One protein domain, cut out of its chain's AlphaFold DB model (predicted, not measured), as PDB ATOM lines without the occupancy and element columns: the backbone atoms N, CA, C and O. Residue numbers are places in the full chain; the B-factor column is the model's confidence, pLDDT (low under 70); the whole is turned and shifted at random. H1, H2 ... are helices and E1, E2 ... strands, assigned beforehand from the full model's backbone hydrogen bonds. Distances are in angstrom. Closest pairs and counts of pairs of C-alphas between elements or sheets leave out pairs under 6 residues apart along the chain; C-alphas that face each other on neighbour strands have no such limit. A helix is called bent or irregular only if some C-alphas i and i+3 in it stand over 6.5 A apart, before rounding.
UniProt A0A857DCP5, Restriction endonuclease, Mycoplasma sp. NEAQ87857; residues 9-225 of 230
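What this domain is: This is residues 9 to 225 of the 230 residues of the protein "Restriction endonuclease" of Mycoplasma sp. NEAQ87857 (UniProt A0A857DCP5). A strongly twisted sheet of five strands has two helices, H1 and H2, packed slantwise on it, while H4 and H5 sit side by side in a second part, and H6 runs past H4 to a free end, where residues 218 to 225 stick out. Along the chain, the 217 printed residues hold six named helices and five named strands in the order H1 H2 H3 E1 E2 E3 H4 H5 E4 E5 H6, class mixed. The sheet is mixed, ordered E1, E2, E3, E4, E5. The whole is compact, with a radius of gyration of the C-alphas of 17.9 A, and spans 58 by 43 by 32 A.

Where its parts are: In the sheet, E1 is residues 67 to 70, E2 80 to 83, E3 90 to 98 at 25.3 A, E4 149 to 154 at 16.3 A and E5 161 to 165. H1, residues 9 to 23, is 20.5 A long and begins with C-alpha 9 at (6.897, 27.450, -5.636). H2, residues 36 to 57, is 32.2 A long, with a kink of 29 degrees near residue 51; it is irregular, C-alphas 53 and 56 being 7.7 A apart. H3 is residues 59 to 63, H4 111 to 119 and H5 130 to 140. H6, residues 196 to 224, is 42.2 A long and ends with C-alpha 224 at (18.259, -13.030, 22.855); it has a kink of 34 degrees near residue 218 and is only just irregular, C-alphas 215 and 218 being 6.51 A apart.

How they stand to each other: E1, E2 and E3 form a meander, each strand the antiparallel neighbour of the one before, with N 69 and O 81 at 3.0 A and N 91 and O 82 at 2.8 A. E3 and E4 are parallel, N 96 and O 151 being 2.9 A apart; with H4 and H5 between them they make a strand-helix-strand unit, two parallel neighbour strands joined through helices, whose crossover is right-handed. E4 and E5 are a hairpin, with N 152 and O 162 at 2.8 A. H1 and H2 are on the sheet in two layers, helices on one face of it, at heights over the sheet of 8.3 A and 7.2 A. The closest C-alphas of H2 and E3 are those of Ser 40 and Ile 97, 6.2 A apart. H1 and H3 only just touch, with 3 pairs of C-alphas within 8 A, the closest Val 14 and Ile 60 at 6.9 A. H4 only grazes the sheet with residues 113 to 117. It touches H5 at a shallow tilt of 20 degrees, the same way, closest at the C-alphas of Thr 119 and Asn 140, 5.6 A. H6 is close to H4 but not clearly touching, with the C-alphas of Leu 118 and Lys 200 at 6.7 A. Every O i to N i+4 pair is within hydrogen-bond range in H1, H3, H4 and H5, against 16 of 18 in H2 and 22 of 25 in H6.

The domain as a whole: The C-alphas farthest apart are those of Asn 63 and Phe 225, 63.7 A. The printed part has no cut. The links H1 to H2, E3 to H4 and E5 to H6 are long. The pLDDT is under 70 at residues 30 to 37 and 124.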
ATOM      1  N   ASN A   9       5.940  26.488  -5.088       95.50
ATOM      2  CA  ASN A   9       6.897  27.450  -5.636       95.50
ATOM      3  C   ASN A   9       6.837  28.812  -4.931       95.50
ATOM      4  O   ASN A   9       7.859  29.480  -4.794       95.50
ATOM      5  N   ASP A  10       5.657  29.233  -4.465       97.38
ATOM      6  CA  ASP A  10       5.527  30.472  -3.695       97.38
ATOM      7  C   ASP A  10       6.212  30.345  -2.326       97.38
ATOM      8  O   ASP A  10       6.876  31.279  -1.873       97.38
ATOM      9  N   TYR A  11       6.065  29.191  -1.666       97.69
ATOM     10  CA  TYR A  11       6.744  28.916  -0.398       97.69
ATOM     11  C   TYR A  11       8.263  28.840  -0.584       97.69
ATOM     12  O   TYR A  11       9.002  29.439   0.199       97.69
ATOM     13  N   ASP A  12       8.721  28.164  -1.640       97.50
ATOM     14  CA  ASP A  12      10.139  28.068  -1.987       97.50
ATOM     15  C   ASP A  12      10.751  29.441  -2.212       97.50
ATOM     16  O   ASP A  12      11.775  29.749  -1.612       97.50
ATOM     17  N   LEU A  13      10.088  30.299  -2.991       98.12
ATOM     18  CA  LEU A  13      10.564  31.654  -3.247       98.12
ATOM     19  C   LEU A  13      10.787  32.430  -1.940       98.12
ATOM     20  O   LEU A  13      11.808  33.099  -1.780       98.12
ATOM     21  N   VAL A  14       9.854  32.342  -0.990       98.44
ATOM     22  CA  VAL A  14       9.978  33.015   0.313       98.44
ATOM     23  C   VAL A  14      11.158  32.457   1.114       98.44
ATOM     24  O   VAL A  14      11.952  33.233   1.654       98.44
ATOM     25  N   ILE A  15      11.305  31.131   1.174       98.25
ATOM     26  CA  ILE A  15      12.392  30.478   1.917       98.25
ATOM     27  C   ILE A  15      13.750  30.762   1.265       98.25
ATOM     28  O   ILE A  15      14.715  31.053   1.967       98.25
ATOM     29  N   GLU A  16      13.837  30.768  -0.064       97.75
ATOM     30  CA  GLU A  16      15.047  31.120  -0.809       97.75
ATOM     31  C   GLU A  16      15.474  32.561  -0.547       97.75
ATOM     32  O   GLU A  16      16.656  32.824  -0.324       97.75
ATOM     33  N   LYS A  17      14.529  33.509  -0.523       98.12
ATOM     34  CA  LYS A  17      14.830  34.904  -0.169       98.12
ATOM     35  C   LYS A  17      15.338  35.022   1.265       98.12
ATOM     36  O   LYS A  17      16.312  35.740   1.489       98.12
ATOM     37  N   LEU A  18      14.742  34.284   2.204       97.56
ATOM     38  CA  LEU A  18      15.227  34.210   3.582       97.56
ATOM     39  C   LEU A  18      16.648  33.636   3.651       97.56
ATOM     40  O   LEU A  18      17.528  34.257   4.237       97.56
ATOM     41  N   ILE A  19      16.905  32.498   3.012       95.81
ATOM     42  CA  ILE A  19      18.220  31.845   3.025       95.81
ATOM     43  C   ILE A  19      19.290  32.714   2.373       95.81
ATOM     44  O   ILE A  19      20.378  32.857   2.928       95.81
ATOM     45  N   ASN A  20      18.997  33.321   1.224       95.38
ATOM     46  CA  ASN A  20      19.940  34.208   0.547       95.38
ATOM     47  C   ASN A  20      20.299  35.407   1.423       95.38
ATOM     48  O   ASN A  20      21.465  35.779   1.491       95.38
ATOM     49  N   TYR A  21      19.324  35.966   2.142       93.62
ATOM     50  CA  TYR A  21      19.590  37.006   3.126       93.62
ATOM     51  C   TYR A  21      20.476  36.491   4.272       93.62
ATOM     52  O   TYR A  21      21.477  37.123   4.604       93.62
ATOM     53  N   LEU A  22      20.172  35.321   4.838       91.94
ATOM     54  CA  LEU A  22      20.957  34.727   5.926       91.94
ATOM     55  C   LEU A  22      22.411  34.455   5.522       91.94
ATOM     56  O   LEU A  22      23.306  34.737   6.309       91.94
ATOM     57  N   LYS A  23      22.667  34.015   4.285       91.44
ATOM     58  CA  LYS A  23      24.030  33.814   3.757       91.44
ATOM     59  C   LYS A  23      24.871  35.098   3.733       91.44
ATOM     60  O   LYS A  23      26.092  35.028   3.772       91.44
ATOM     61  N   THR A  24      24.250  36.281   3.714       89.94
ATOM     62  CA  THR A  24      24.987  37.560   3.804       89.94
ATOM     63  C   THR A  24      25.468  37.884   5.220       89.94
ATOM     64  O   THR A  24      26.263  38.807   5.412       89.94
ATOM     65  N   LYS A  25      24.985  37.159   6.233       85.25
ATOM     66  CA  LYS A  25      25.352  37.355   7.634       85.25
ATOM     67  C   LYS A  25      26.488  36.402   8.011       85.25
ATOM     68  O   LYS A  25      26.627  35.312   7.464       85.25
ATOM     69  N   LYS A  26      27.324  36.824   8.960       74.56
ATOM     70  CA  LYS A  26      28.390  35.981   9.518       74.56
ATOM     71  C   LYS A  26      27.849  35.222  10.729       74.56
ATOM     72  O   LYS A  26      27.351  35.858  11.654       74.56
ATOM     73  N   PHE A  27      28.003  33.898  10.737       74.38
ATOM     74  CA  PHE A  27      27.650  33.024  11.861       74.38
ATOM     75  C   PHE A  27      28.873  32.275  12.365       74.38
ATOM     76  O   PHE A  27      29.731  31.884  11.574       74.38
ATOM     77  N   HIS A  28      28.907  32.037  13.672       70.81
ATOM     78  CA  HIS A  28      29.823  31.098  14.302       70.81
ATOM     79  C   HIS A  28      28.977  30.184  15.181       70.81
ATOM     80  O   HIS A  28      28.201  30.680  15.990       70.81
ATOM     81  N   PHE A  29      29.090  28.874  14.990       75.19
ATOM     82  CA  PHE A  29      28.411  27.908  15.847       75.19
ATOM     83  C   PHE A  29      29.255  27.650  17.091       75.19
ATOM     84  O   PHE A  29      30.452  27.394  16.968       75.19
ATOM     85  N   SER A  30      28.636  27.689  18.272       68.94
ATOM     86  CA  SER A  30      29.300  27.296  19.514       68.94
ATOM     87  C   SER A  30      29.656  25.808  19.476       68.94
ATOM     88  O   SER A  30      28.869  24.965  19.019       68.94
ATOM     89  N   THR A  31      30.858  25.506  19.964       65.81
ATOM     90  CA  THR A  31      31.408  24.158  20.163       65.81
ATOM     91  C   THR A  31      31.810  23.929  21.621       65.81
ATOM     92  O   THR A  31      32.630  23.058  21.897       65.81
ATOM     93  N   ASP A  32      31.301  24.752  22.540       63.00
ATOM     94  CA  ASP A  32      31.879  24.902  23.879       63.00
ATOM     95  C   ASP A  32      31.449  23.788  24.847       63.00
ATOM     96  O   ASP A  32      32.172  23.492  25.799       63.00
ATOM     97  N   ASP A  33      30.305  23.139  24.599       67.50
ATOM     98  CA  ASP A  33      29.819  22.016  25.407       67.50
ATOM     99  C   ASP A  33      30.270  20.652  24.846       67.50
ATOM    100  O   ASP A  33      30.347  20.449  23.630       67.50
ATOM    101  N   ILE A  34      30.527  19.690  25.737       64.69
ATOM    102  CA  ILE A  34      30.853  18.298  25.390       64.69
ATOM    103  C   ILE A  34      29.621  17.602  24.785       64.69
ATOM    104  O   ILE A  34      29.757  16.754  23.898       64.69
ATOM    105  N   ASP A  35      28.413  17.961  25.230       64.62
ATOM    106  CA  ASP A  35      27.169  17.464  24.654       64.62
ATOM    107  C   ASP A  35      26.791  18.272  23.402       64.62
ATOM    108  O   ASP A  35      26.215  19.363  23.451       64.62
ATOM    109  N   GLY A  36      27.045  17.681  22.230       63.06
ATOM    110  CA  GLY A  36      26.685  18.265  20.938       63.06
ATOM    111  C   GLY A  36      25.192  18.595  20.777       63.06
ATOM    112  O   GLY A  36      24.835  19.403  19.910       63.06
ATOM    113  N   ARG A  37      24.305  18.024  21.604       66.81
ATOM    114  CA  ARG A  37      22.883  18.382  21.642       66.81
ATOM    115  C   ARG A  37      22.656  19.749  22.281       66.81
ATOM    116  O   ARG A  37      21.839  20.507  21.761       66.81
ATOM    117  N   VAL A  38      23.376  20.076  23.354       72.50
ATOM    118  CA  VAL A  38      23.298  21.384  24.027       72.50
ATOM    119  C   VAL A  38      23.745  22.483  23.064       72.50
ATOM    120  O   VAL A  38      22.993  23.430  22.831       72.50
ATOM    121  N   ASN A  39      24.882  22.275  22.394       75.69
ATOM    122  CA  ASN A  39      25.380  23.193  21.367       75.69
ATOM    123  C   ASN A  39      24.351  23.405  20.246       75.69
ATOM    124  O   ASN A  39      24.141  24.524  19.790       75.69
ATOM    125  N   SER A  40      23.669  22.344  19.800       75.19
ATOM    126  CA  SER A  40      22.667  22.458  18.729       75.19
ATOM    127  C   SER A  40      21.471  23.314  19.155       75.19
ATOM    128  O   SER A  40      21.087  24.205  18.409       75.19
ATOM    129  N   ILE A  41      20.951  23.124  20.374       78.75
ATOM    130  CA  ILE A  41      19.825  23.918  20.900       78.75
ATOM    131  C   ILE A  41      20.199  25.402  21.026       78.75
ATOM    132  O   ILE A  41      19.399  26.276  20.687       78.75
ATOM    133  N   GLN A  42      21.405  25.704  21.516       82.06
ATOM    134  CA  GLN A  42      21.859  27.089  21.639       82.06
ATOM    135  C   GLN A  42      22.009  27.749  20.264       82.06
ATOM    136  O   GLN A  42      21.459  28.827  20.035       82.06
ATOM    137  N   ASN A  43      22.687  27.073  19.338       84.00
ATOM    138  CA  ASN A  43      22.887  27.568  17.983       84.00
ATOM    139  C   ASN A  43      21.545  27.756  17.238       84.00
ATOM    140  O   ASN A  43      21.371  28.739  16.519       84.00
ATOM    141  N   GLU A  44      20.569  26.858  17.439       84.88
ATOM    142  CA  GLU A  44      19.212  26.988  16.882       84.88
ATOM    143  C   GLU A  44      18.550  28.279  17.382       84.88
ATOM    144  O   GLU A  44      18.020  29.056  16.586       84.88
ATOM    145  N   LYS A  45      18.649  28.567  18.685       88.44
ATOM    146  CA  LYS A  45      18.095  29.788  19.282       88.44
ATOM    147  C   LYS A  45      18.755  31.060  18.747       88.44
ATOM    148  O   LYS A  45      18.069  32.051  18.495       88.44
ATOM    149  N   GLU A  46      20.072  31.054  18.566       89.31
ATOM    150  CA  GLU A  46      20.805  32.190  17.993       89.31
ATOM    151  C   GLU A  46      20.364  32.480  16.551       89.31
ATOM    152  O   GLU A  46      20.081  33.634  16.212       89.31
ATOM    153  N   ILE A  47      20.201  31.434  15.733       91.44
ATOM    154  CA  ILE A  47      19.664  31.551  14.371       91.44
ATOM    155  C   ILE A  47      18.239  32.114  14.387       91.44
ATOM    156  O   ILE A  47      17.932  33.024  13.614       91.44
ATOM    157  N   ILE A  48      17.360  31.601  15.253       93.88
ATOM    158  CA  ILE A  48      15.972  32.077  15.351       93.88
ATOM    159  C   ILE A  48      15.944  33.570  15.694       93.88
ATOM    160  O   ILE A  48      15.287  34.346  15.000       93.88
ATOM    161  N   ASN A  49      16.707  34.002  16.702       93.06
ATOM    162  CA  ASN A  49      16.776  35.408  17.110       93.06
ATOM    163  C   ASN A  49      17.243  36.327  15.975       93.06
ATOM    164  O   ASN A  49      16.704  37.420  15.769       93.06
ATOM    165  N   LEU A  50      18.235  35.882  15.209       92.00
ATOM    166  CA  LEU A  50      18.685  36.605  14.032       92.00
ATOM    167  C   LEU A  50      17.574  36.698  12.978       92.00
ATOM    168  O   LEU A  50      17.309  37.795  12.484       92.00
ATOM    169  N   ILE A  51      16.924  35.584  12.633       95.00
ATOM    170  CA  ILE A  51      15.831  35.574  11.651       95.00
ATOM    171  C   ILE A  51      14.763  36.588  12.070       95.00
ATOM    172  O   ILE A  51      14.400  37.461  11.283       95.00
ATOM    173  N   LEU A  52      14.312  36.529  13.325       96.06
ATOM    174  CA  LEU A  52      13.257  37.396  13.851       96.06
ATOM    175  C   LEU A  52      13.625  38.883  13.861       96.06
ATOM    176  O   LEU A  52      12.754  39.723  13.628       96.06
ATOM    177  N   SER A  53      14.889  39.219  14.123       93.94
ATOM    178  CA  SER A  53      15.343  40.614  14.185       93.94
ATOM    179  C   SER A  53      15.533  41.258  12.810       93.94
ATOM    180  O   SER A  53      15.550  42.483  12.725       93.94
ATOM    181  N   SER A  54      15.632  40.462  11.739       92.69
ATOM    182  CA  SER A  54      16.130  40.948  10.447       92.69
ATOM    183  C   SER A  54      15.262  40.624   9.224       92.69
ATOM    184  O   SER A  54      15.385  41.299   8.203       92.69
ATOM    185  N   TYR A  55      14.319  39.673   9.304       95.81
ATOM    186  CA  TYR A  55      13.515  39.255   8.137       95.81
ATOM    187  C   TYR A  55      12.725  40.391   7.472       95.81
ATOM    188  O   TYR A  55      12.419  40.323   6.285       95.81
ATOM    189  N   LYS A  56      12.385  41.445   8.226       95.94
ATOM    190  CA  LYS A  56      11.640  42.605   7.715       95.94
ATOM    191  C   LYS A  56      12.430  43.418   6.691       95.94
ATOM    192  O   LYS A  56      11.821  44.167   5.939       95.94
ATOM    193  N   GLU A  57      13.753  43.273   6.641       95.12
ATOM    194  CA  GLU A  57      14.601  43.894   5.615       95.12
ATOM    195  C   GLU A  57      14.437  43.227   4.239       95.12
ATOM    196  O   GLU A  57      14.848  43.780   3.222       95.12
ATOM    197  N   ILE A  58      13.830  42.039   4.187       97.19
ATOM    198  CA  ILE A  58      13.661  41.265   2.963       97.19
ATOM    199  C   ILE A  58      12.367  41.704   2.270       97.19
ATOM    200  O   ILE A  58      11.267  41.495   2.779       97.19
ATOM    201  N   GLU A  59      12.500  42.257   1.065       97.38
ATOM    202  CA  GLU A  59      11.410  42.882   0.303       97.38
ATOM    203  C   GLU A  59      10.141  42.013   0.188       97.38
ATOM    204  O   GLU A  59       9.030  42.499   0.395       97.38
ATOM    205  N   ILE A  60      10.284  40.703  -0.067       97.19
ATOM    206  CA  ILE A  60       9.131  39.801  -0.222       97.19
ATOM    207  C   ILE A  60       8.257  39.733   1.039       97.19
ATOM    208  O   ILE A  60       7.043  39.588   0.926       97.19
ATOM    209  N   PHE A  61       8.841  39.888   2.232       97.69
ATOM    210  CA  PHE A  61       8.080  39.873   3.481       97.69
ATOM    211  C   PHE A  61       7.227  41.131   3.644       97.69
ATOM    212  O   PHE A  61       6.146  41.060   4.223       97.69
ATOM    213  N   GLN A  62       7.671  42.261   3.092       96.25
ATOM    214  CA  GLN A  62       6.884  43.491   3.061       96.25
ATOM    215  C   GLN A  62       5.781  43.390   2.003       96.25
ATOM    216  O   GLN A  62       4.608  43.561   2.319       96.25
ATOM    217  N   ASN A  63       6.147  43.018   0.772       95.44
ATOM    218  CA  ASN A  63       5.230  42.973  -0.370       95.44
ATOM    219  C   ASN A  63       4.079  41.974  -0.180       95.44
ATOM    220  O   ASN A  63       2.991  42.177  -0.711       95.44
ATOM    221  N   TRP A  64       4.327  40.860   0.516       96.00
ATOM    222  CA  TRP A  64       3.329  39.809   0.753       96.00
ATOM    223  C   TRP A  64       2.767  39.831   2.182       96.00
ATOM    224  O   TRP A  64       2.074  38.892   2.575       96.00
ATOM    225  N   GLU A  65       3.071  40.878   2.958       96.44
ATOM    226  CA  GLU A  65       2.649  41.044   4.357       96.44
ATOM    227  C   GLU A  65       2.949  39.817   5.242       96.44
ATOM    228  O   GLU A  65       2.157  39.421   6.106       96.44
ATOM    229  N   LEU A  66       4.104  39.190   5.016       98.06
ATOM    230  CA  LEU A  66       4.527  37.992   5.731       98.06
ATOM    231  C   LEU A  66       5.201  38.362   7.049       98.06
ATOM    232  O   LEU A  66       6.018  39.279   7.137       98.06
ATOM    233  N   LYS A  67       4.903  37.581   8.081       98.31
ATOM    234  CA  LYS A  67       5.498  37.687   9.410       98.31
ATOM    235  C   LYS A  67       6.089  36.346   9.813       98.31
ATOM    236  O   LYS A  67       5.508  35.300   9.522       98.31
ATOM    237  N   ILE A  68       7.224  36.397  10.503       98.44
ATOM    238  CA  ILE A  68       7.836  35.227  11.135       98.44
ATOM    239  C   ILE A  68       7.535  35.258  12.630       98.44
ATOM    240  O   ILE A  68       7.708  36.292  13.277       98.44
ATOM    241  N   TYR A  69       7.098  34.121  13.161       97.06
ATOM    242  CA  TYR A  69       6.895  33.894  14.588       97.06
ATOM    243  C   TYR A  69       7.708  32.682  15.034       97.06
ATOM    244  O   TYR A  69       7.759  31.689  14.312       97.06
ATOM    245  N   GLU A  70       8.313  32.748  16.216       97.06
ATOM    246  CA  GLU A  70       8.915  31.584  16.875       97.06
ATOM    247  C   GLU A  70       7.836  30.658  17.456       97.06
ATOM    248  O   GLU A  70       6.673  31.042  17.638       97.06
ATOM    249  N   GLN A  71       8.228  29.417  17.736       93.50
ATOM    250  CA  GLN A  71       7.442  28.462  18.497       93.50
ATOM    251  C   GLN A  71       6.849  29.067  19.788       93.50
ATOM    252  O   GLN A  71       7.546  29.728  20.555       93.50
ATOM    253  N   PRO A  72       5.568  28.797  20.097       92.12
ATOM    254  CA  PRO A  72       4.908  29.342  21.283       92.12
ATOM    255  C   PRO A  72       5.377  28.694  22.595       92.12
ATOM    256  O   PRO A  72       5.151  29.235  23.674       92.12
ATOM    257  N   ARG A  73       5.980  27.504  22.522       90.56
ATOM    258  CA  ARG A  73       6.495  26.752  23.672       90.56
ATOM    259  C   ARG A  73       7.639  25.851  23.238       90.56
ATOM    260  O   ARG A  73       7.708  25.466  22.077       90.56
ATOM    261  N   ALA A  74       8.490  25.461  24.182       86.94
ATOM    262  CA  ALA A  74       9.557  24.506  23.909       86.94
ATOM    263  C   ALA A  74       8.999  23.184  23.352       86.94
ATOM    264  O   ALA A  74       8.010  22.655  23.871       86.94
ATOM    265  N   ARG A  75       9.689  22.632  22.344       84.62
ATOM    266  CA  ARG A  75       9.316  21.391  21.641       84.62
ATOM    267  C   ARG A  75       7.978  21.500  20.910       84.62
ATOM    268  O   ARG A  75       7.238  20.516  20.836       84.62
ATOM    269  N   TYR A  76       7.644  22.687  20.408       91.88
ATOM    270  CA  TYR A  76       6.532  22.788  19.479       91.88
ATOM    271  C   TYR A  76       6.882  22.076  18.172       91.88
ATOM    272  O   TYR A  76       8.035  21.752  17.894       91.88
ATOM    273  N   TRP A  77       5.868  21.791  17.369       92.50
ATOM    274  CA  TRP A  77       6.029  21.011  16.147       92.50
ATOM    275  C   TRP A  77       6.629  21.797  14.979       92.50
ATOM    276  O   TRP A  77       6.635  21.277  13.877       92.50
ATOM    277  N   TYR A  78       7.090  23.025  15.205       94.81
ATOM    278  CA  TYR A  78       7.922  23.838  14.321       94.81
ATOM    279  C   TYR A  78       8.779  24.748  15.204       94.81
ATOM    280  O   TYR A  78       8.387  25.010  16.340       94.81
ATOM    281  N   ASP A  79       9.888  25.270  14.682       95.69
ATOM    282  CA  ASP A  79      10.721  26.245  15.406       95.69
ATOM    283  C   ASP A  79      10.326  27.676  15.053       95.69
ATOM    284  O   ASP A  79      10.231  28.539  15.926       95.69
ATOM    285  N   ILE A  80      10.020  27.909  13.775       97.69
ATOM    286  CA  ILE A  80       9.440  29.155  13.287       97.69
ATOM    287  C   ILE A  80       8.273  28.871  12.347       97.69
ATOM    288  O   ILE A  80       8.156  27.800  11.750       97.69
ATOM    289  N   ILE A  81       7.422  29.871  12.170       97.94
ATOM    290  CA  ILE A  81       6.376  29.862  11.161       97.94
ATOM    291  C   ILE A  81       6.361  31.176  10.395       97.94
ATOM    292  O   ILE A  81       6.369  32.249  10.999       97.94
ATOM    293  N   ILE A  82       6.292  31.082   9.068       98.44
ATOM    294  CA  ILE A  82       6.054  32.225   8.186       98.44
ATOM    295  C   ILE A  82       4.576  32.239   7.807       98.44
ATOM    296  O   ILE A  82       4.067  31.258   7.259       98.44
ATOM    297  N   LYS A  83       3.881  33.340   8.090       97.38
ATOM    298  CA  LYS A  83       2.464  33.488   7.746       97.38
ATOM    299  C   LYS A  83       2.050  34.930   7.495       97.38
ATOM    300  O   LYS A  83       2.665  35.850   8.032       97.38
ATOM    301  N   ASN A  84       0.999  35.124   6.709       96.00
ATOM    302  CA  ASN A  84       0.319  36.413   6.581       96.00
ATOM    303  C   ASN A  84      -0.853  36.526   7.573       96.00
ATOM    304  O   ASN A  84      -1.155  35.596   8.323       96.00
ATOM    305  N   ASN A  85      -1.498  37.696   7.606       92.38
ATOM    306  CA  ASN A  85      -2.529  38.009   8.601       92.38
ATOM    307  C   ASN A  85      -3.773  37.104   8.506       92.38
ATOM    308  O   ASN A  85      -4.386  36.819   9.533       92.38
ATOM    309  N   ASP A  86      -4.136  36.642   7.306       92.19
ATOM    310  CA  ASP A  86      -5.310  35.788   7.071       92.19
ATOM    311  C   ASP A  86      -4.986  34.279   7.060       92.19
ATOM    312  O   ASP A  86      -5.884  33.457   6.874       92.19
ATOM    313  N   ASN A  87      -3.721  33.905   7.295       91.88
ATOM    314  CA  ASN A  87      -3.193  32.538   7.219       91.88
ATOM    315  C   ASN A  87      -3.387  31.844   5.856       91.88
ATOM    316  O   ASN A  87      -3.301  30.616   5.785       91.88
ATOM    317  N   SER A  88      -3.627  32.580   4.766       93.12
ATOM    318  CA  SER A  88      -3.614  31.988   3.421       93.12
ATOM    319  C   SER A  88      -2.207  31.533   3.019       93.12
ATOM    320  O   SER A  88      -2.063  30.523   2.329       93.12
ATOM    321  N   PHE A  89      -1.169  32.212   3.518       96.38
ATOM    322  CA  PHE A  89       0.200  31.708   3.556       96.38
ATOM    323  C   PHE A  89       0.488  31.184   4.967       96.38
ATOM    324  O   PHE A  89       0.441  31.946   5.930       96.38
ATOM    325  N   TYR A  90       0.790  29.892   5.098       96.62
ATOM    326  CA  TYR A  90       1.094  29.242   6.376       96.62
ATOM    327  C   TYR A  90       2.212  28.217   6.161       96.62
ATOM    328  O   TYR A  90       1.985  27.158   5.577       96.62
ATOM    329  N   CYS A  91       3.426  28.565   6.584       97.81
ATOM    330  CA  CYS A  91       4.646  27.814   6.304       97.81
ATOM    331  C   CYS A  91       5.385  27.485   7.613       97.81
ATOM    332  O   CYS A  91       6.189  28.298   8.086       97.81
ATOM    333  N   PRO A  92       5.070  26.343   8.249       97.38
ATOM    334  CA  PRO A  92       5.789  25.860   9.422       97.38
ATOM    335  C   PRO A  92       7.165  25.316   9.017       97.38
ATOM    336  O   PRO A  92       7.278  24.527   8.074       97.38
ATOM    337  N   ILE A  93       8.202  25.733   9.742       97.75
ATOM    338  CA  ILE A  93       9.598  25.403   9.452       97.75
ATOM    339  C   ILE A  93      10.282  24.891  10.721       97.75
ATOM    340  O   ILE A  93      10.216  25.513  11.785       97.75
ATOM    341  N   ASN A  94      10.996  23.779  10.594       96.00
ATOM    342  CA  ASN A  94      11.961  23.327  11.588       96.00
ATOM    343  C   ASN A  94      13.376  23.730  11.169       96.00
ATOM    344  O   ASN A  94      13.748  23.604  10.001       96.00
ATOM    345  N   ILE A  95      14.166  24.215  12.114       94.56
ATOM    346  CA  ILE A  95      15.557  24.586  11.899       94.56
ATOM    347  C   ILE A  95      16.415  23.436  12.395       94.56
ATOM    348  O   ILE A  95      16.254  22.960  13.514       94.56
ATOM    349  N   LYS A  96      17.323  22.971  11.542       92.06
ATOM    350  CA  LYS A  96      18.274  21.918  11.881       92.06
ATOM    351  C   LYS A  96      19.689  22.407  11.714       92.06
ATOM    352  O   LYS A  96      20.009  23.119  10.766       92.06
ATOM    353  N   ILE A  97      20.547  21.948  12.609       90.12
ATOM    354  CA  ILE A  97      21.979  22.194  12.538       90.12
ATOM    355  C   ILE A  97      22.665  20.838  12.538       90.12
ATOM    356  O   ILE A  97      22.694  20.139  13.552       90.12
ATOM    357  N   SER A  98      23.220  20.461  11.392       89.06
ATOM    358  CA  SER A  98      23.734  19.111  11.169       89.06
ATOM    359  C   SER A  98      25.091  19.150  10.485       89.06
ATOM    360  O   SER A  98      25.437  20.133   9.842       89.06
ATOM    361  N   ASN A  99      25.889  18.098  10.644       87.81
ATOM    362  CA  ASN A  99      27.187  17.991   9.985       87.81
ATOM    363  C   ASN A  99      27.061  17.050   8.784       87.81
ATOM    364  O   ASN A  99      26.914  15.836   8.954       87.81
ATOM    365  N   PHE A 100      27.134  17.605   7.574       85.62
ATOM    366  CA  PHE A 100      26.907  16.837   6.348       85.62
ATOM    367  C   PHE A 100      28.017  15.813   6.094       85.62
ATOM    368  O   PHE A 100      27.750  14.776   5.490       85.62
ATOM    369  N   ASN A 101      29.225  16.045   6.613       83.44
ATOM    370  CA  ASN A 101      30.358  15.134   6.443       83.44
ATOM    371  C   ASN A 101      30.221  13.856   7.283       83.44
ATOM    372  O   ASN A 101      30.790  12.829   6.928       83.44
ATOM    373  N   ILE A 102      29.471  13.904   8.391       81.69
ATOM    374  CA  ILE A 102      29.245  12.738   9.261       81.69
ATOM    375  C   ILE A 102      28.089  11.879   8.729       81.69
ATOM    376  O   ILE A 102      28.093  10.661   8.897       81.69
ATOM    377  N   GLY A 103      27.088  12.495   8.089       78.19
ATOM    378  CA  GLY A 103      25.927  11.778   7.551       78.19
ATOM    379  C   GLY A 103      25.053  11.121   8.628       78.19
ATOM    380  O   GLY A 103      24.374  10.125   8.362       78.19
ATOM    381  N   SER A 104      25.081  11.653   9.852       84.88
ATOM    382  CA  SER A 104      24.229  11.205  10.953       84.88
ATOM    383  C   SER A 104      22.761  11.518  10.667       84.88
ATOM    384  O   SER A 104      22.429  12.563  10.107       84.88
ATOM    385  N   ALA A 105      21.880  10.597  11.053       88.50
ATOM    386  CA  ALA A 105      20.451  10.761  10.853       88.50
ATOM    387  C   ALA A 105      19.837  11.604  11.981       88.50
ATOM    388  O   ALA A 105      19.947  11.257  13.158       88.50
ATOM    389  N   ASP A 106      19.140  12.673  11.610       86.06
ATOM    390  CA  ASP A 106      18.405  13.530  12.531       86.06
ATOM    391  C   ASP A 106      16.959  13.049  12.676       86.06
ATOM    392  O   ASP A 106      16.359  12.493  11.754       86.06
ATOM    393  N   ASN A 107      16.361  13.302  13.842       87.31
ATOM    394  CA  ASN A 107      14.915  13.170  14.011       87.31
ATOM    395  C   ASN A 107      14.244  14.423  13.442       87.31
ATOM    396  O   ASN A 107      14.477  15.533  13.934       87.31
ATOM    397  N   ILE A 108      13.423  14.246  12.408       84.50
ATOM    398  CA  ILE A 108      12.959  15.371  11.588       84.50
ATOM    399  C   ILE A 108      11.454  15.582  11.592       84.50
ATOM    400  O   ILE A 108      10.982  16.558  11.035       84.50
ATOM    401  N   SER A 109      10.661  14.718  12.208       70.44
ATOM    402  CA  SER A 109       9.213  14.871  12.115       70.44
ATOM    403  C   SER A 109       8.517  14.598  13.429       70.44
ATOM    404  O   SER A 109       8.889  13.739  14.225       70.44
ATOM    405  N   SER A 110       7.476  15.387  13.631       82.81
ATOM    406  CA  SER A 110       6.438  15.189  14.621       82.81
ATOM    407  C   SER A 110       5.209  14.600  13.923       82.81
ATOM    408  O   SER A 110       5.097  14.615  12.690       82.81
ATOM    409  N   LYS A 111       4.266  14.075  14.707       93.06
ATOM    410  CA  LYS A 111       2.957  13.656  14.185       93.06
ATOM    411  C   LYS A 111       2.251  14.826  13.499       93.06
ATOM    412  O   LYS A 111       1.663  14.663  12.438       93.06
ATOM    413  N   GLU A 112       2.373  16.008  14.079       95.00
ATOM    414  CA  GLU A 112       1.797  17.261  13.615       95.00
ATOM    415  C   GLU A 112       2.375  17.686  12.262       95.00
ATOM    416  O   GLU A 112       1.612  18.034  11.368       95.00
ATOM    417  N   GLY A 113       3.698  17.609  12.074       95.19
ATOM    418  CA  GLY A 113       4.336  17.962  10.802       95.19
ATOM    419  C   GLY A 113       3.903  17.038   9.662       95.19
ATOM    420  O   GLY A 113       3.551  17.505   8.577       95.19
ATOM    421  N   LEU A 114       3.844  15.725   9.922       96.31
ATOM    422  CA  LEU A 114       3.338  14.746   8.953       96.31
ATOM    423  C   LEU A 114       1.847  14.964   8.652       96.31
ATOM    424  O   LEU A 114       1.437  14.931   7.489       96.31
ATOM    425  N   PHE A 115       1.042  15.214   9.686       97.06
ATOM    426  CA  PHE A 115      -0.376  15.525   9.541       97.06
ATOM    427  C   PHE A 115      -0.588  16.785   8.700       97.06
ATOM    428  O   PHE A 115      -1.363  16.757   7.744       97.06
ATOM    429  N   PHE A 116       0.138  17.865   8.990       96.56
ATOM    430  CA  PHE A 116       0.052  19.114   8.244       96.56
ATOM    431  C   PHE A 116       0.413  18.910   6.770       96.56
ATOM    432  O   PHE A 116      -0.365  19.288   5.897       96.56
ATOM    433  N   ALA A 117       1.530  18.237   6.473       96.69
ATOM    434  CA  ALA A 117       1.938  17.981   5.094       96.69
ATOM    435  C   ALA A 117       0.859  17.210   4.305       96.69
ATOM    436  O   ALA A 117       0.519  17.566   3.175       96.69
ATOM    437  N   LEU A 118       0.263  16.170   4.893       97.50
ATOM    438  CA  LEU A 118      -0.686  15.305   4.181       97.50
ATOM    439  C   LEU A 118      -2.136  15.815   4.155       97.50
ATOM    440  O   LEU A 118      -2.926  15.339   3.340       97.50
ATOM    441  N   THR A 119      -2.499  16.779   4.999       96.62
ATOM    442  CA  THR A 119      -3.893  17.255   5.115       96.62
ATOM    443  C   THR A 119      -4.062  18.743   4.807       96.62
ATOM    444  O   THR A 119      -5.156  19.180   4.445       96.62
ATOM    445  N   GLY A 120      -2.997  19.536   4.954       94.94
ATOM    446  CA  GLY A 120      -3.042  20.998   4.963       94.94
ATOM    447  C   GLY A 120      -3.821  21.592   6.133       94.94
ATOM    448  O   GLY A 120      -4.204  22.759   6.084       94.94
ATOM    449  N   LEU A 121      -4.093  20.792   7.165       94.44
ATOM    450  CA  LEU A 121      -4.769  21.213   8.384       94.44
ATOM    451  C   LEU A 121      -3.766  21.276   9.532       94.44
ATOM    452  O   LEU A 121      -2.876  20.434   9.656       94.44
ATOM    453  N   THR A 122      -3.939  22.258  10.407       89.75
ATOM    454  CA  THR A 122      -3.239  22.296  11.687       89.75
ATOM    455  C   THR A 122      -4.018  21.473  12.707       89.75
ATOM    456  O   THR A 122      -5.248  21.485  12.741       89.75
ATOM    457  N   SER A 123      -3.302  20.742  13.552       77.69
ATOM    458  CA  SER A 123      -3.888  20.034  14.687       77.69
ATOM    459  C   SER A 123      -3.011  20.294  15.899       77.69
ATOM    460  O   SER A 123      -2.099  19.525  16.188       77.69
ATOM    461  N   GLU A 124      -3.291  21.387  16.615       69.56
ATOM    462  CA  GLU A 124      -2.532  21.786  17.813       69.56
ATOM    463  C   GLU A 124      -2.559  20.716  18.923       69.56
ATOM    464  O   GLU A 124      -1.711  20.732  19.811       69.56
ATOM    465  N   ASN A 125      -3.482  19.750  18.823       70.94
ATOM    466  CA  ASN A 125      -3.621  18.603  19.716       70.94
ATOM    467  C   ASN A 125      -3.628  17.276  18.937       70.94
ATOM    468  O   ASN A 125      -4.586  16.506  19.027       70.94
ATOM    469  N   CYS A 126      -2.591  16.998  18.136       84.25
ATOM    470  CA  CYS A 126      -2.458  15.667  17.534       84.25
ATOM    471  C   CYS A 126      -2.507  14.575  18.624       84.25
ATOM    472  O   CYS A 126      -1.809  14.686  19.635       84.25
ATOM    473  N   PRO A 127      -3.294  13.497  18.440       89.94
ATOM    474  CA  PRO A 127      -3.437  12.473  19.466       89.94
ATOM    475  C   PRO A 127      -2.110  11.802  19.841       89.94
ATOM    476  O   PRO A 127      -1.346  11.317  18.992       89.94
ATOM    477  N   ASN A 128      -1.868  11.685  21.148       87.62
ATOM    478  CA  ASN A 128      -0.740  10.913  21.673       87.62
ATOM    479  C   ASN A 128      -0.892   9.419  21.354       87.62
ATOM    480  O   ASN A 128       0.096   8.745  21.051       87.62
ATOM    481  N   ASN A 129      -2.125   8.909  21.342       92.94
ATOM    482  CA  ASN A 129      -2.428   7.541  20.948       92.94
ATOM    483  C   ASN A 129      -2.267   7.354  19.426       92.94
ATOM    484  O   ASN A 129      -2.781   8.139  18.631       92.94
ATOM    485  N   TRP A 130      -1.553   6.307  19.005       93.94
ATOM    486  CA  TRP A 130      -1.308   6.038  17.583       93.94
ATOM    487  C   TRP A 130      -2.564   5.643  16.808       93.94
ATOM    488  O   TRP A 130      -2.736   6.103  15.687       93.94
ATOM    489  N   ASN A 131      -3.457   4.849  17.397       95.88
ATOM    490  CA  ASN A 131      -4.709   4.458  16.749       95.88
ATOM    491  C   ASN A 131      -5.591   5.685  16.474       95.88
ATOM    492  O   ASN A 131      -6.104   5.852  15.371       95.88
ATOM    493  N   GLU A 132      -5.726   6.579  17.455       96.38
ATOM    494  CA  GLU A 132      -6.462   7.839  17.280       96.38
ATOM    495  C   GLU A 132      -5.798   8.746  16.244       96.38
ATOM    496  O   GLU A 132      -6.483   9.299  15.385       96.38
ATOM    497  N   TYR A 133      -4.466   8.845  16.266       96.31
ATOM    498  CA  TYR A 133      -3.718   9.592  15.260       96.31
ATOM    499  C   TYR A 133      -3.937   9.033  13.845       96.31
ATOM    500  O   TYR A 133      -4.184   9.805  12.924       96.31
ATOM    501  N   PHE A 134      -3.908   7.710  13.649       97.00
ATOM    502  CA  PHE A 134      -4.148   7.103  12.335       97.00
ATOM    503  C   PHE A 134      -5.578   7.323  11.844       97.00
ATOM    504  O   PHE A 134      -5.778   7.605  10.663       97.00
ATOM    505  N   LYS A 135      -6.573   7.254  12.736       97.25
ATOM    506  CA  LYS A 135      -7.962   7.602  12.403       97.25
ATOM    507  C   LYS A 135      -8.080   9.065  11.980       97.25
ATOM    508  O   LYS A 135      -8.668   9.348  10.942       97.25
ATOM    509  N   LEU A 136      -7.475   9.979  12.742       96.31
ATOM    510  CA  LEU A 136      -7.470  11.406  12.423       96.31
ATOM    511  C   LEU A 136      -6.788  11.676  11.075       96.31
ATOM    512  O   LEU A 136      -7.344  12.386  10.239       96.31
ATOM    513  N   LEU A 137      -5.604  11.100  10.856       96.94
ATOM    514  CA  LEU A 137      -4.837  11.266   9.627       96.94
ATOM    515  C   LEU A 137      -5.610  10.719   8.421       96.94
ATOM    516  O   LEU A 137      -5.863  11.461   7.478       96.94
ATOM    517  N   SER A 138      -6.038   9.455   8.470       97.50
ATOM    518  CA  SER A 138      -6.750   8.807   7.358       97.50
ATOM    519  C   SER A 138      -8.040   9.529   6.964       97.50
ATOM    520  O   SER A 138      -8.321   9.644   5.775       97.50
ATOM    521  N   ALA A 139      -8.780  10.081   7.929       97.19
ATOM    522  CA  ALA A 139     -10.007  10.827   7.662       97.19
ATOM    523  C   ALA A 139      -9.780  12.192   6.981       97.19
ATOM    524  O   ALA A 139     -10.717  12.740   6.404       97.19
ATOM    525  N   ASN A 140      -8.571  12.760   7.063       97.19
ATOM    526  CA  ASN A 140      -8.291  14.135   6.630       97.19
ATOM    527  C   ASN A 140      -7.277  14.251   5.483       97.19
ATOM    528  O   ASN A 140      -7.066  15.357   4.980       97.19
ATOM    529  N   ILE A 141      -6.637  13.152   5.069       97.62
ATOM    530  CA  ILE A 141      -5.727  13.150   3.917       97.62
ATOM    531  C   ILE A 141      -6.468  13.668   2.684       97.62
ATOM    532  O   ILE A 141      -7.513  13.147   2.296       97.62
ATOM    533  N   LYS A 142      -5.893  14.685   2.042       96.69
ATOM    534  CA  LYS A 142      -6.410  15.256   0.797       96.69
ATOM    535  C   LYS A 142      -5.300  15.953   0.029       96.69
ATOM    536  O   LYS A 142      -4.414  16.552   0.641       96.69
ATOM    537  N   SER A 143      -5.397  15.938  -1.300       96.69
ATOM    538  CA  SER A 143      -4.471  16.678  -2.158       96.69
ATOM    539  C   SER A 143      -4.438  18.158  -1.775       96.69
ATOM    540  O   SER A 143      -5.480  18.791  -1.574       96.69
ATOM    541  N   ASN A 144      -3.228  18.690  -1.608       95.31
ATOM    542  CA  ASN A 144      -2.984  20.042  -1.123       95.31
ATOM    543  C   ASN A 144      -1.583  20.536  -1.529       95.31
ATOM    544  O   ASN A 144      -0.686  19.733  -1.801       95.31
ATOM    545  N   ASN A 145      -1.400  21.858  -1.487       94.62
ATOM    546  CA  ASN A 145      -0.142  22.541  -1.814       94.62
ATOM    547  C   ASN A 145       0.721  22.875  -0.584       94.62
ATOM    548  O   ASN A 145       1.734  23.551  -0.721       94.62
ATOM    549  N   THR A 146       0.308  22.466   0.616       94.12
ATOM    550  CA  THR A 146       1.035  22.754   1.860       94.12
ATOM    551  C   THR A 146       2.096  21.697   2.123       94.12
ATOM    552  O   THR A 146       1.933  20.544   1.729       94.12
ATOM    553  N   ASP A 147       3.161  22.045   2.834       97.00
ATOM    554  CA  ASP A 147       4.177  21.083   3.259       97.00
ATOM    555  C   ASP A 147       4.823  21.525   4.577       97.00
ATOM    556  O   ASP A 147       4.643  22.659   5.023       97.00
ATOM    557  N   TYR A 148       5.557  20.620   5.213       97.12
ATOM    558  CA  TYR A 148       6.321  20.887   6.422       97.12
ATOM    559  C   TYR A 148       7.802  21.015   6.066       97.12
ATOM    560  O   TYR A 148       8.401  20.080   5.523       97.12
ATOM    561  N   TYR A 149       8.363  22.195   6.322       97.88
ATOM    562  CA  TYR A 149       9.653  22.613   5.787       97.88
ATOM    563  C   TYR A 149      10.780  22.492   6.807       97.88
ATOM    564  O   TYR A 149      10.580  22.557   8.020       97.88
ATOM    565  N   PHE A 150      11.992  22.380   6.278       97.44
ATOM    566  CA  PHE A 150      13.232  22.327   7.035       97.44
ATOM    567  C   PHE A 150      14.217  23.329   6.463       97.44
ATOM    568  O   PHE A 150      14.452  23.311   5.257       97.44
ATOM    569  N   ILE A 151      14.828  24.149   7.314       96.75
ATOM    570  CA  ILE A 151      16.032  24.909   6.966       96.75
ATOM    571  C   ILE A 151      17.193  24.273   7.715       96.75
ATOM    572  O   ILE A 151      17.162  24.161   8.940       96.75
ATOM    573  N   ILE A 152      18.204  23.842   6.972       94.56
ATOM    574  CA  ILE A 152      19.333  23.094   7.497       94.56
ATOM    575  C   ILE A 152      20.599  23.917   7.320       94.56
ATOM    576  O   ILE A 152      20.950  24.308   6.207       94.56
ATOM    577  N   PHE A 153      21.285  24.140   8.433       92.62
ATOM    578  CA  PHE A 153      22.593  24.764   8.495       92.62
ATOM    579  C   PHE A 153      23.657  23.677   8.635       92.62
ATOM    580  O   PHE A 153      23.579  22.839   9.540       92.62
ATOM    581  N   ASP A 154      24.646  23.686   7.744       89.44
ATOM    582  CA  ASP A 154      25.783  22.779   7.844       89.44
ATOM    583  C   ASP A 154      26.773  23.278   8.908       89.44
ATOM    584  O   ASP A 154      27.298  24.388   8.831       89.44
ATOM    585  N   LYS A 155      27.062  22.443   9.909       85.62
ATOM    586  CA  LYS A 155      28.071  22.733  10.942       85.62
ATOM    587  C   LYS A 155      29.474  22.862  10.360       85.62
ATOM    588  O   LYS A 155      30.314  23.521  10.962       85.62
ATOM    589  N   SER A 156      29.739  22.183   9.245       82.69
ATOM    590  CA  SER A 156      31.060  22.154   8.618       82.69
ATOM    591  C   SER A 156      31.302  23.312   7.645       82.69
ATOM    592  O   SER A 156      32.456  23.619   7.354       82.69
ATOM    593  N   ASP A 157      30.238  23.982   7.196       84.62
ATOM    594  CA  ASP A 157      30.291  25.142   6.309       84.62
ATOM    595  C   ASP A 157      29.132  26.097   6.632       84.62
ATOM    596  O   ASP A 157      27.990  25.886   6.224       84.62
ATOM    597  N   THR A 158      29.428  27.191   7.338       76.19
ATOM    598  CA  THR A 158      28.413  28.169   7.766       76.19
ATOM    599  C   THR A 158      27.776  28.946   6.610       76.19
ATOM    600  O   THR A 158      26.769  29.622   6.818       76.19
ATOM    601  N   GLN A 159      28.321  28.852   5.390       84.56
ATOM    602  CA  GLN A 159      27.717  29.408   4.174       84.56
ATOM    603  C   GLN A 159      26.758  28.422   3.496       84.56
ATOM    604  O   GLN A 159      25.900  28.820   2.694       84.56
ATOM    605  N   LYS A 160      26.846  27.135   3.840       90.38
ATOM    606  CA  LYS A 160      25.949  26.102   3.339       90.38
ATOM    607  C   LYS A 160      24.688  26.035   4.195       90.38
ATOM    608  O   LYS A 160      24.593  25.351   5.212       90.38
ATOM    609  N   ILE A 161      23.682  26.753   3.706       93.81
ATOM    610  CA  ILE A 161      22.303  26.702   4.189       93.81
ATOM    611  C   ILE A 161      21.440  26.140   3.061       93.81
ATOM    612  O   ILE A 161      21.421  26.701   1.956       93.81
ATOM    613  N   VAL A 162      20.749  25.037   3.339       94.62
ATOM    614  CA  VAL A 162      19.845  24.352   2.402       94.62
ATOM    615  C   VAL A 162      18.448  24.247   3.000       94.62
ATOM    616  O   VAL A 162      18.264  24.384   4.208       94.62
ATOM    617  N   PHE A 163      17.448  23.998   2.160       96.94
ATOM    618  CA  PHE A 163      16.101  23.698   2.630       96.94
ATOM    619  C   PHE A 163      15.446  22.599   1.808       96.94
ATOM    620  O   PHE A 163      15.692  22.452   0.606       96.94
ATOM    621  N   ASN A 164      14.580  21.855   2.485       97.19
ATOM    622  CA  ASN A 164      13.768  20.797   1.907       97.19
ATOM    623  C   ASN A 164      12.424  20.726   2.653       97.19
ATOM    624  O   ASN A 164      12.185  21.482   3.597       97.19
ATOM    625  N   SER A 165      11.531  19.838   2.239       97.31
ATOM    626  CA  SER A 165      10.224  19.649   2.866       97.31
ATOM    627  C   SER A 165       9.804  18.183   2.819       97.31
ATOM    628  O   SER A 165      10.307  17.424   1.991       97.31
ATOM    629  N   LEU A 166       8.905  17.754   3.712       97.25
ATOM    630  CA  LEU A 166       8.573  16.330   3.873       97.25
ATOM    631  C   LEU A 166       8.181  15.645   2.558       97.25
ATOM    632  O   LEU A 166       8.656  14.543   2.289       97.25
ATOM    633  N   LYS A 167       7.361  16.285   1.717       97.44
ATOM    634  CA  LYS A 167       6.909  15.680   0.450       97.44
ATOM    635  C   LYS A 167       8.019  15.525  -0.592       97.44
ATOM    636  O   LYS A 167       7.848  14.742  -1.533       97.44
ATOM    637  N   ARG A 168       9.133  16.243  -0.427       97.31
ATOM    638  CA  ARG A 168      10.217  16.380  -1.413       97.31
ATOM    639  C   ARG A 168      11.560  15.810  -0.968       97.31
ATOM    640  O   ARG A 168      12.499  15.804  -1.760       97.31
ATOM    641  N   LEU A 169      11.645  15.251   0.239       97.00
ATOM    642  CA  LEU A 169      12.818  14.486   0.671       97.00
ATOM    643  C   LEU A 169      13.078  13.314  -0.283       97.00
ATOM    644  O   LEU A 169      12.154  12.596  -0.673       97.00
ATOM    645  N   LYS A 170      14.333  13.107  -0.667       96.62
ATOM    646  CA  LYS A 170      14.774  11.995  -1.513       96.62
ATOM    647  C   LYS A 170      14.714  10.675  -0.759       96.62
ATOM    648  O   LYS A 170      14.154   9.706  -1.269       96.62
ATOM    649  N   THR A 171      15.234  10.662   0.465       95.94
ATOM    650  CA  THR A 171      15.280   9.486   1.335       95.94
ATOM    651  C   THR A 171      14.760   9.808   2.731       95.94
ATOM    652  O   THR A 171      14.860  10.926   3.232       95.94
ATOM    653  N   LEU A 172      14.195   8.791   3.372       96.19
ATOM    654  CA  LEU A 172      13.868   8.786   4.789       96.19
ATOM    655  C   LEU A 172      14.458   7.519   5.397       96.19
ATOM    656  O   LEU A 172      14.558   6.485   4.739       96.19
ATOM    657  N   THR A 173      14.846   7.609   6.662       94.94
ATOM    658  CA  THR A 173      15.391   6.491   7.430       94.94
ATOM    659  C   THR A 173      14.334   6.040   8.432       94.94
ATOM    660  O   THR A 173      14.087   6.751   9.412       94.94
ATOM    661  N   PRO A 174      13.702   4.869   8.240       94.94
ATOM    662  CA  PRO A 174      12.726   4.370   9.194       94.94
ATOM    663  C   PRO A 174      13.328   4.164  10.592       94.94
ATOM    664  O   PRO A 174      14.414   3.597  10.726       94.94
ATOM    665  N   ASN A 175      12.628   4.574  11.653       92.12
ATOM    666  CA  ASN A 175      13.140   4.503  13.025       92.12
ATOM    667  C   ASN A 175      12.082   3.994  14.017       92.12
ATOM    668  O   ASN A 175      11.166   4.721  14.394       92.12
ATOM    669  N   GLY A 176      12.247   2.756  14.495       91.25
ATOM    670  CA  GLY A 176      11.358   2.159  15.496       91.25
ATOM    671  C   GLY A 176      11.508   2.749  16.904       91.25
ATOM    672  O   GLY A 176      10.560   2.719  17.690       91.25
ATOM    673  N   ASN A 177      12.655   3.350  17.228       89.62
ATOM    674  CA  ASN A 177      12.900   3.935  18.546       89.62
ATOM    675  C   ASN A 177      12.240   5.307  18.675       89.62
ATOM    676  O   ASN A 177      11.553   5.564  19.664       89.62
ATOM    677  N   ASN A 178      12.366   6.154  17.652       87.94
ATOM    678  CA  ASN A 178      11.760   7.482  17.624       87.94
ATOM    679  C   ASN A 178      10.960   7.702  16.335       87.94
ATOM    680  O   ASN A 178      11.501   8.081  15.299       87.94
ATOM    681  N   LEU A 179       9.658   7.431  16.426       92.19
ATOM    682  CA  LEU A 179       8.699   7.661  15.350       92.19
ATOM    683  C   LEU A 179       8.518   9.171  15.069       92.19
ATOM    684  O   LEU A 179       8.619   9.967  16.001       92.19
ATOM    685  N   PRO A 180       8.153   9.559  13.833       91.62
ATOM    686  CA  PRO A 180       7.741   8.669  12.753       91.62
ATOM    687  C   PRO A 180       8.887   8.208  11.847       91.62
ATOM    688  O   PRO A 180       8.755   7.127  11.292       91.62
ATOM    689  N   PHE A 181       9.984   8.960  11.714       94.38
ATOM    690  CA  PHE A 181      11.190   8.565  10.970       94.38
ATOM    691  C   PHE A 181      12.334   9.571  11.192       94.38
ATOM    692  O   PHE A 181      12.160  10.630  11.801       94.38
ATOM    693  N   GLN A 182      13.515   9.232  10.678       94.44
ATOM    694  CA  GLN A 182      14.706  10.075  10.639       94.44
ATOM    695  C   GLN A 182      15.079  10.455   9.205       94.44
ATOM    696  O   GLN A 182      14.544   9.906   8.243       94.44
ATOM    697  N   CYS A 183      16.023  11.376   9.053       93.69
ATOM    698  CA  CYS A 183      16.565  11.773   7.758       93.69
ATOM    699  C   CYS A 183      18.054  12.085   7.876       93.69
ATOM    700  O   CYS A 183      18.505  12.600   8.895       93.69
ATOM    701  N   LYS A 184      18.806  11.782   6.820       94.38
ATOM    702  CA  LYS A 184      20.191  12.219   6.659       94.38
ATOM    703  C   LYS A 184      20.225  13.369   5.667       94.38
ATOM    704  O   LYS A 184      19.897  13.189   4.495       94.38
ATOM    705  N   TRP A 185      20.640  14.545   6.121       93.25
ATOM    706  CA  TRP A 185      20.608  15.746   5.285       93.25
ATOM    707  C   TRP A 185      21.596  15.717   4.125       93.25
ATOM    708  O   TRP A 185      21.303  16.279   3.077       93.25
ATOM    709  N   SER A 186      22.710  14.998   4.269       91.50
ATOM    710  CA  SER A 186      23.667  14.772   3.182       91.50
ATOM    711  C   SER A 186      23.097  13.962   2.012       91.50
ATOM    712  O   SER A 186      23.642  14.027   0.920       91.50
ATOM    713  N   GLU A 187      22.006  13.219   2.219       93.38
ATOM    714  CA  GLU A 187      21.295  12.477   1.166       93.38
ATOM    715  C   GLU A 187      20.056  13.239   0.648       93.38
ATOM    716  O   GLU A 187      19.349  12.750  -0.232       93.38
ATOM    717  N   ASN A 188      19.763  14.414   1.219       94.19
ATOM    718  CA  ASN A 188      18.527  15.178   1.014       94.19
ATOM    719  C   ASN A 188      18.792  16.674   0.757       94.19
ATOM    720  O   ASN A 188      17.947  17.521   1.063       94.19
ATOM    721  N   ASP A 189      19.961  17.007   0.212       88.69
ATOM    722  CA  ASP A 189      20.293  18.358  -0.253       88.69
ATOM    723  C   ASP A 189      19.575  18.722  -1.566       88.69
ATOM    724  O   ASP A 189      19.321  19.897  -1.831       88.69
ATOM    725  N   GLU A 190      19.164  17.711  -2.331       92.00
ATOM    726  CA  GLU A 190      18.277  17.813  -3.487       92.00
ATOM    727  C   GLU A 190      16.797  17.626  -3.107       92.00
ATOM    728  O   GLU A 190      16.432  16.805  -2.255       92.00
ATOM    729  N   ARG A 191      15.916  18.360  -3.794       95.19
ATOM    730  CA  ARG A 191      14.457  18.208  -3.696       95.19
ATOM    731  C   ARG A 191      13.951  17.321  -4.829       95.19
ATOM    732  O   ARG A 191      14.307  17.537  -5.984       95.19
ATOM    733  N   ILE A 192      13.107  16.350  -4.497       97.06
ATOM    734  CA  ILE A 192      12.440  15.482  -5.470       97.06
ATOM    735  C   ILE A 192      11.029  15.995  -5.716       97.06
ATOM    736  O   ILE A 192      10.227  16.091  -4.785       97.06
ATOM    737  N   GLU A 193      10.718  16.272  -6.977       95.62
ATOM    738  CA  GLU A 193       9.358  16.580  -7.399       95.62
ATOM    739  C   GLU A 193       8.502  15.314  -7.370       95.62
ATOM    740  O   GLU A 193       8.879  14.271  -7.906       95.62
ATOM    741  N   ARG A 194       7.351  15.409  -6.709       96.06
ATOM    742  CA  ARG A 194       6.381  14.328  -6.566       96.06
ATOM    743  C   ARG A 194       4.979  14.888  -6.696       96.06
ATOM    744  O   ARG A 194       4.677  15.983  -6.217       96.06
ATOM    745  N   THR A 195       4.096  14.101  -7.283       97.56
ATOM    746  CA  THR A 195       2.661  14.288  -7.106       97.56
ATOM    747  C   THR A 195       2.285  14.083  -5.637       97.56
ATOM    748  O   THR A 195       2.993  13.433  -4.865       97.56
ATOM    749  N   PHE A 196       1.125  14.605  -5.239       97.88
ATOM    750  CA  PHE A 196       0.626  14.396  -3.881       97.88
ATOM    751  C   PHE A 196       0.518  12.904  -3.516       97.88
ATOM    752  O   PHE A 196       0.844  12.527  -2.391       97.88
ATOM    753  N   GLU A 197       0.082  12.065  -4.458       98.31
ATOM    754  CA  GLU A 197      -0.082  10.626  -4.244       98.31
ATOM    755  C   GLU A 197       1.268   9.932  -4.020       98.31
ATOM    756  O   GLU A 197       1.416   9.223  -3.026       98.31
ATOM    757  N   GLU A 198       2.282  10.232  -4.835       98.44
ATOM    758  CA  GLU A 198       3.642   9.704  -4.649       98.44
ATOM    759  C   GLU A 198       4.250  10.150  -3.312       98.44
ATOM    760  O   GLU A 198       4.857   9.350  -2.598       98.44
ATOM    761  N   SER A 199       4.072  11.418  -2.923       97.94
ATOM    762  CA  SER A 199       4.534  11.900  -1.615       97.94
ATOM    763  C   SER A 199       3.802  11.223  -0.459       97.94
ATOM    764  O   SER A 199       4.420  10.908   0.559       97.94
ATOM    765  N   LYS A 200       2.492  10.991  -0.590       98.38
ATOM    766  CA  LYS A 200       1.692  10.281   0.411       98.38
ATOM    767  C   LYS A 200       2.187   8.847   0.578       98.38
ATOM    768  O   LYS A 200       2.417   8.429   1.712       98.38
ATOM    769  N   GLU A 201       2.381   8.116  -0.515       98.50
ATOM    770  CA  GLU A 201       2.910   6.748  -0.490       98.50
ATOM    771  C   GLU A 201       4.315   6.697   0.113       98.50
ATOM    772  O   GLU A 201       4.572   5.888   1.003       98.50
ATOM    773  N   PHE A 202       5.196   7.617  -0.284       98.31
ATOM    774  CA  PHE A 202       6.545   7.730   0.266       98.31
ATOM    775  C   PHE A 202       6.541   7.943   1.788       98.31
ATOM    776  O   PHE A 202       7.236   7.235   2.525       98.31
ATOM    777  N   LEU A 203       5.746   8.899   2.276       98.12
ATOM    778  CA  LEU A 203       5.689   9.244   3.697       98.12
ATOM    779  C   LEU A 203       5.023   8.146   4.534       98.12
ATOM    780  O   LEU A 203       5.547   7.770   5.586       98.12
ATOM    781  N   LEU A 204       3.886   7.611   4.079       98.12
ATOM    782  CA  LEU A 204       3.175   6.548   4.793       98.12
ATOM    783  C   LEU A 204       3.934   5.218   4.748       98.12
ATOM    784  O   LEU A 204       3.942   4.509   5.750       98.12
ATOM    785  N   GLY A 205       4.622   4.909   3.646       98.19
ATOM    786  CA  GLY A 205       5.486   3.733   3.534       98.19
ATOM    787  C   GLY A 205       6.646   3.773   4.532       98.19
ATOM    788  O   GLY A 205       6.877   2.808   5.258       98.19
ATOM    789  N   ASN A 206       7.323   4.918   4.665       97.75
ATOM    790  CA  ASN A 206       8.392   5.082   5.658       97.75
ATOM    791  C   ASN A 206       7.881   5.049   7.108       97.75
ATOM    792  O   ASN A 206       8.538   4.486   7.992       97.75
ATOM    793  N   LEU A 207       6.702   5.623   7.368       97.38
ATOM    794  CA  LEU A 207       6.040   5.502   8.667       97.38
ATOM    795  C   LEU A 207       5.698   4.034   8.974       97.38
ATOM    796  O   LEU A 207       5.966   3.570  10.081       97.38
ATOM    797  N   TYR A 208       5.158   3.295   8.003       97.69
ATOM    798  CA  TYR A 208       4.849   1.872   8.140       97.69
ATOM    799  C   TYR A 208       6.094   1.052   8.497       97.69
ATOM    800  O   TYR A 208       6.076   0.321   9.488       97.69
ATOM    801  N   GLU A 209       7.204   1.232   7.776       97.88
ATOM    802  CA  GLU A 209       8.459   0.535   8.083       97.88
ATOM    803  C   GLU A 209       8.994   0.885   9.480       97.88
ATOM    804  O   GLU A 209       9.514   0.025  10.194       97.88
ATOM    805  N   SER A 210       8.813   2.127   9.928       96.19
ATOM    806  CA  SER A 210       9.208   2.536  11.280       96.19
ATOM    807  C   SER A 210       8.355   1.862  12.358       96.19
ATOM    808  O   SER A 210       8.881   1.398  13.371       96.19
ATOM    809  N   ILE A 211       7.042   1.746  12.132       95.88
ATOM    810  CA  ILE A 211       6.118   1.031  13.024       95.88
ATOM    811  C   ILE A 211       6.463  -0.459  13.068       95.88
ATOM    812  O   ILE A 211       6.520  -1.038  14.152       95.88
ATOM    813  N   LYS A 212       6.746  -1.066  11.912       96.69
ATOM    814  CA  LYS A 212       7.167  -2.466  11.808       96.69
ATOM    815  C   LYS A 212       8.439  -2.724  12.615       96.69
ATOM    816  O   LYS A 212       8.466  -3.662  13.406       96.69
ATOM    817  N   ARG A 213       9.451  -1.852  12.498       95.12
ATOM    818  CA  ARG A 213      10.672  -1.913  13.323       95.12
ATOM    819  C   ARG A 213      10.351  -1.834  14.814       95.12
ATOM    820  O   ARG A 213      10.844  -2.652  15.577       95.12
ATOM    821  N   ARG A 214       9.485  -0.902  15.233       94.25
ATOM    822  CA  ARG A 214       9.064  -0.787  16.642       94.25
ATOM    823  C   ARG A 214       8.377  -2.058  17.150       94.25
ATOM    824  O   ARG A 214       8.628  -2.465  18.277       94.25
ATOM    825  N   ALA A 215       7.509  -2.665  16.343       93.19
ATOM    826  CA  ALA A 215       6.812  -3.896  16.709       93.19
ATOM    827  C   ALA A 215       7.764  -5.102  16.814       93.19
ATOM    828  O   ALA A 215       7.554  -5.970  17.658       93.19
ATOM    829  N   ASN A 216       8.827  -5.132  16.002       93.00
ATOM    830  CA  ASN A 216       9.789  -6.235  15.975       93.00
ATOM    831  C   ASN A 216      10.696  -6.314  17.214       93.00
ATOM    832  O   ASN A 216      11.238  -7.379  17.488       93.00
ATOM    833  N   ILE A 217      10.811  -5.233  17.994       91.19
ATOM    834  CA  ILE A 217      11.652  -5.186  19.206       91.19
ATOM    835  C   ILE A 217      11.286  -6.306  20.194       91.19
ATOM    836  O   ILE A 217      12.156  -6.840  20.875       91.19
ATOM    837  N   LEU A 218      10.005  -6.694  20.268       90.38
ATOM    838  CA  LEU A 218       9.580  -7.801  21.126       90.38
ATOM    839  C   LEU A 218      10.163  -9.146  20.668       90.38
ATOM    840  O   LEU A 218      10.594  -9.936  21.503       90.38
ATOM    841  N   ASN A 219      10.193  -9.394  19.358       90.31
ATOM    842  CA  ASN A 219      10.777 -10.616  18.805       90.31
ATOM    843  C   ASN A 219      12.290 -10.631  19.048       90.31
ATOM    844  O   ASN A 219      12.805 -11.603  19.585       90.31
ATOM    845  N   GLU A 220      12.971  -9.513  18.774       91.38
ATOM    846  CA  GLU A 220      14.414  -9.357  19.017       91.38
ATOM    847  C   GLU A 220      14.783  -9.613  20.486       91.38
ATOM    848  O   GLU A 220      15.807 -10.228  20.780       91.38
ATOM    849  N   PHE A 221      13.935  -9.182  21.424       93.38
ATOM    850  CA  PHE A 221      14.123  -9.478  22.841       93.38
ATOM    851  C   PHE A 221      14.043 -10.985  23.121       93.38
ATOM    852  O   PHE A 221      14.906 -11.527  23.809       93.38
ATOM    853  N   HIS A 222      13.030 -11.671  22.593       92.50
ATOM    854  CA  HIS A 222      12.854 -13.108  22.817       92.50
ATOM    855  C   HIS A 222      13.926 -13.967  22.137       92.50
ATOM    856  O   HIS A 222      14.297 -15.001  22.691       92.50
ATOM    857  N   ASP A 223      14.471 -13.519  21.007       93.06
ATOM    858  CA  ASP A 223      15.575 -14.199  20.323       93.06
ATOM    859  C   ASP A 223      16.868 -14.196  21.160       93.06
ATOM    860  O   ASP A 223      17.663 -15.132  21.086       93.06
ATOM    861  N   VAL A 224      17.080 -13.160  21.980       95.81
ATOM    862  CA  VAL A 224      18.259 -13.030  22.855       95.81
ATOM    863  C   VAL A 224      18.013 -13.648  24.233       95.81
ATOM    864  O   VAL A 224      18.882 -14.325  24.782       95.81
ATOM    865  N   PHE A 225      16.831 -13.429  24.806       95.44
ATOM    866  CA  PHE A 225      16.466 -13.876  26.149       95.44
ATOM    867  C   PHE A 225      15.532 -15.092  26.089       95.44
ATOM    868  O   PHE A 225      14.401 -15.047  26.575       95.44
TER     869      PHE A 225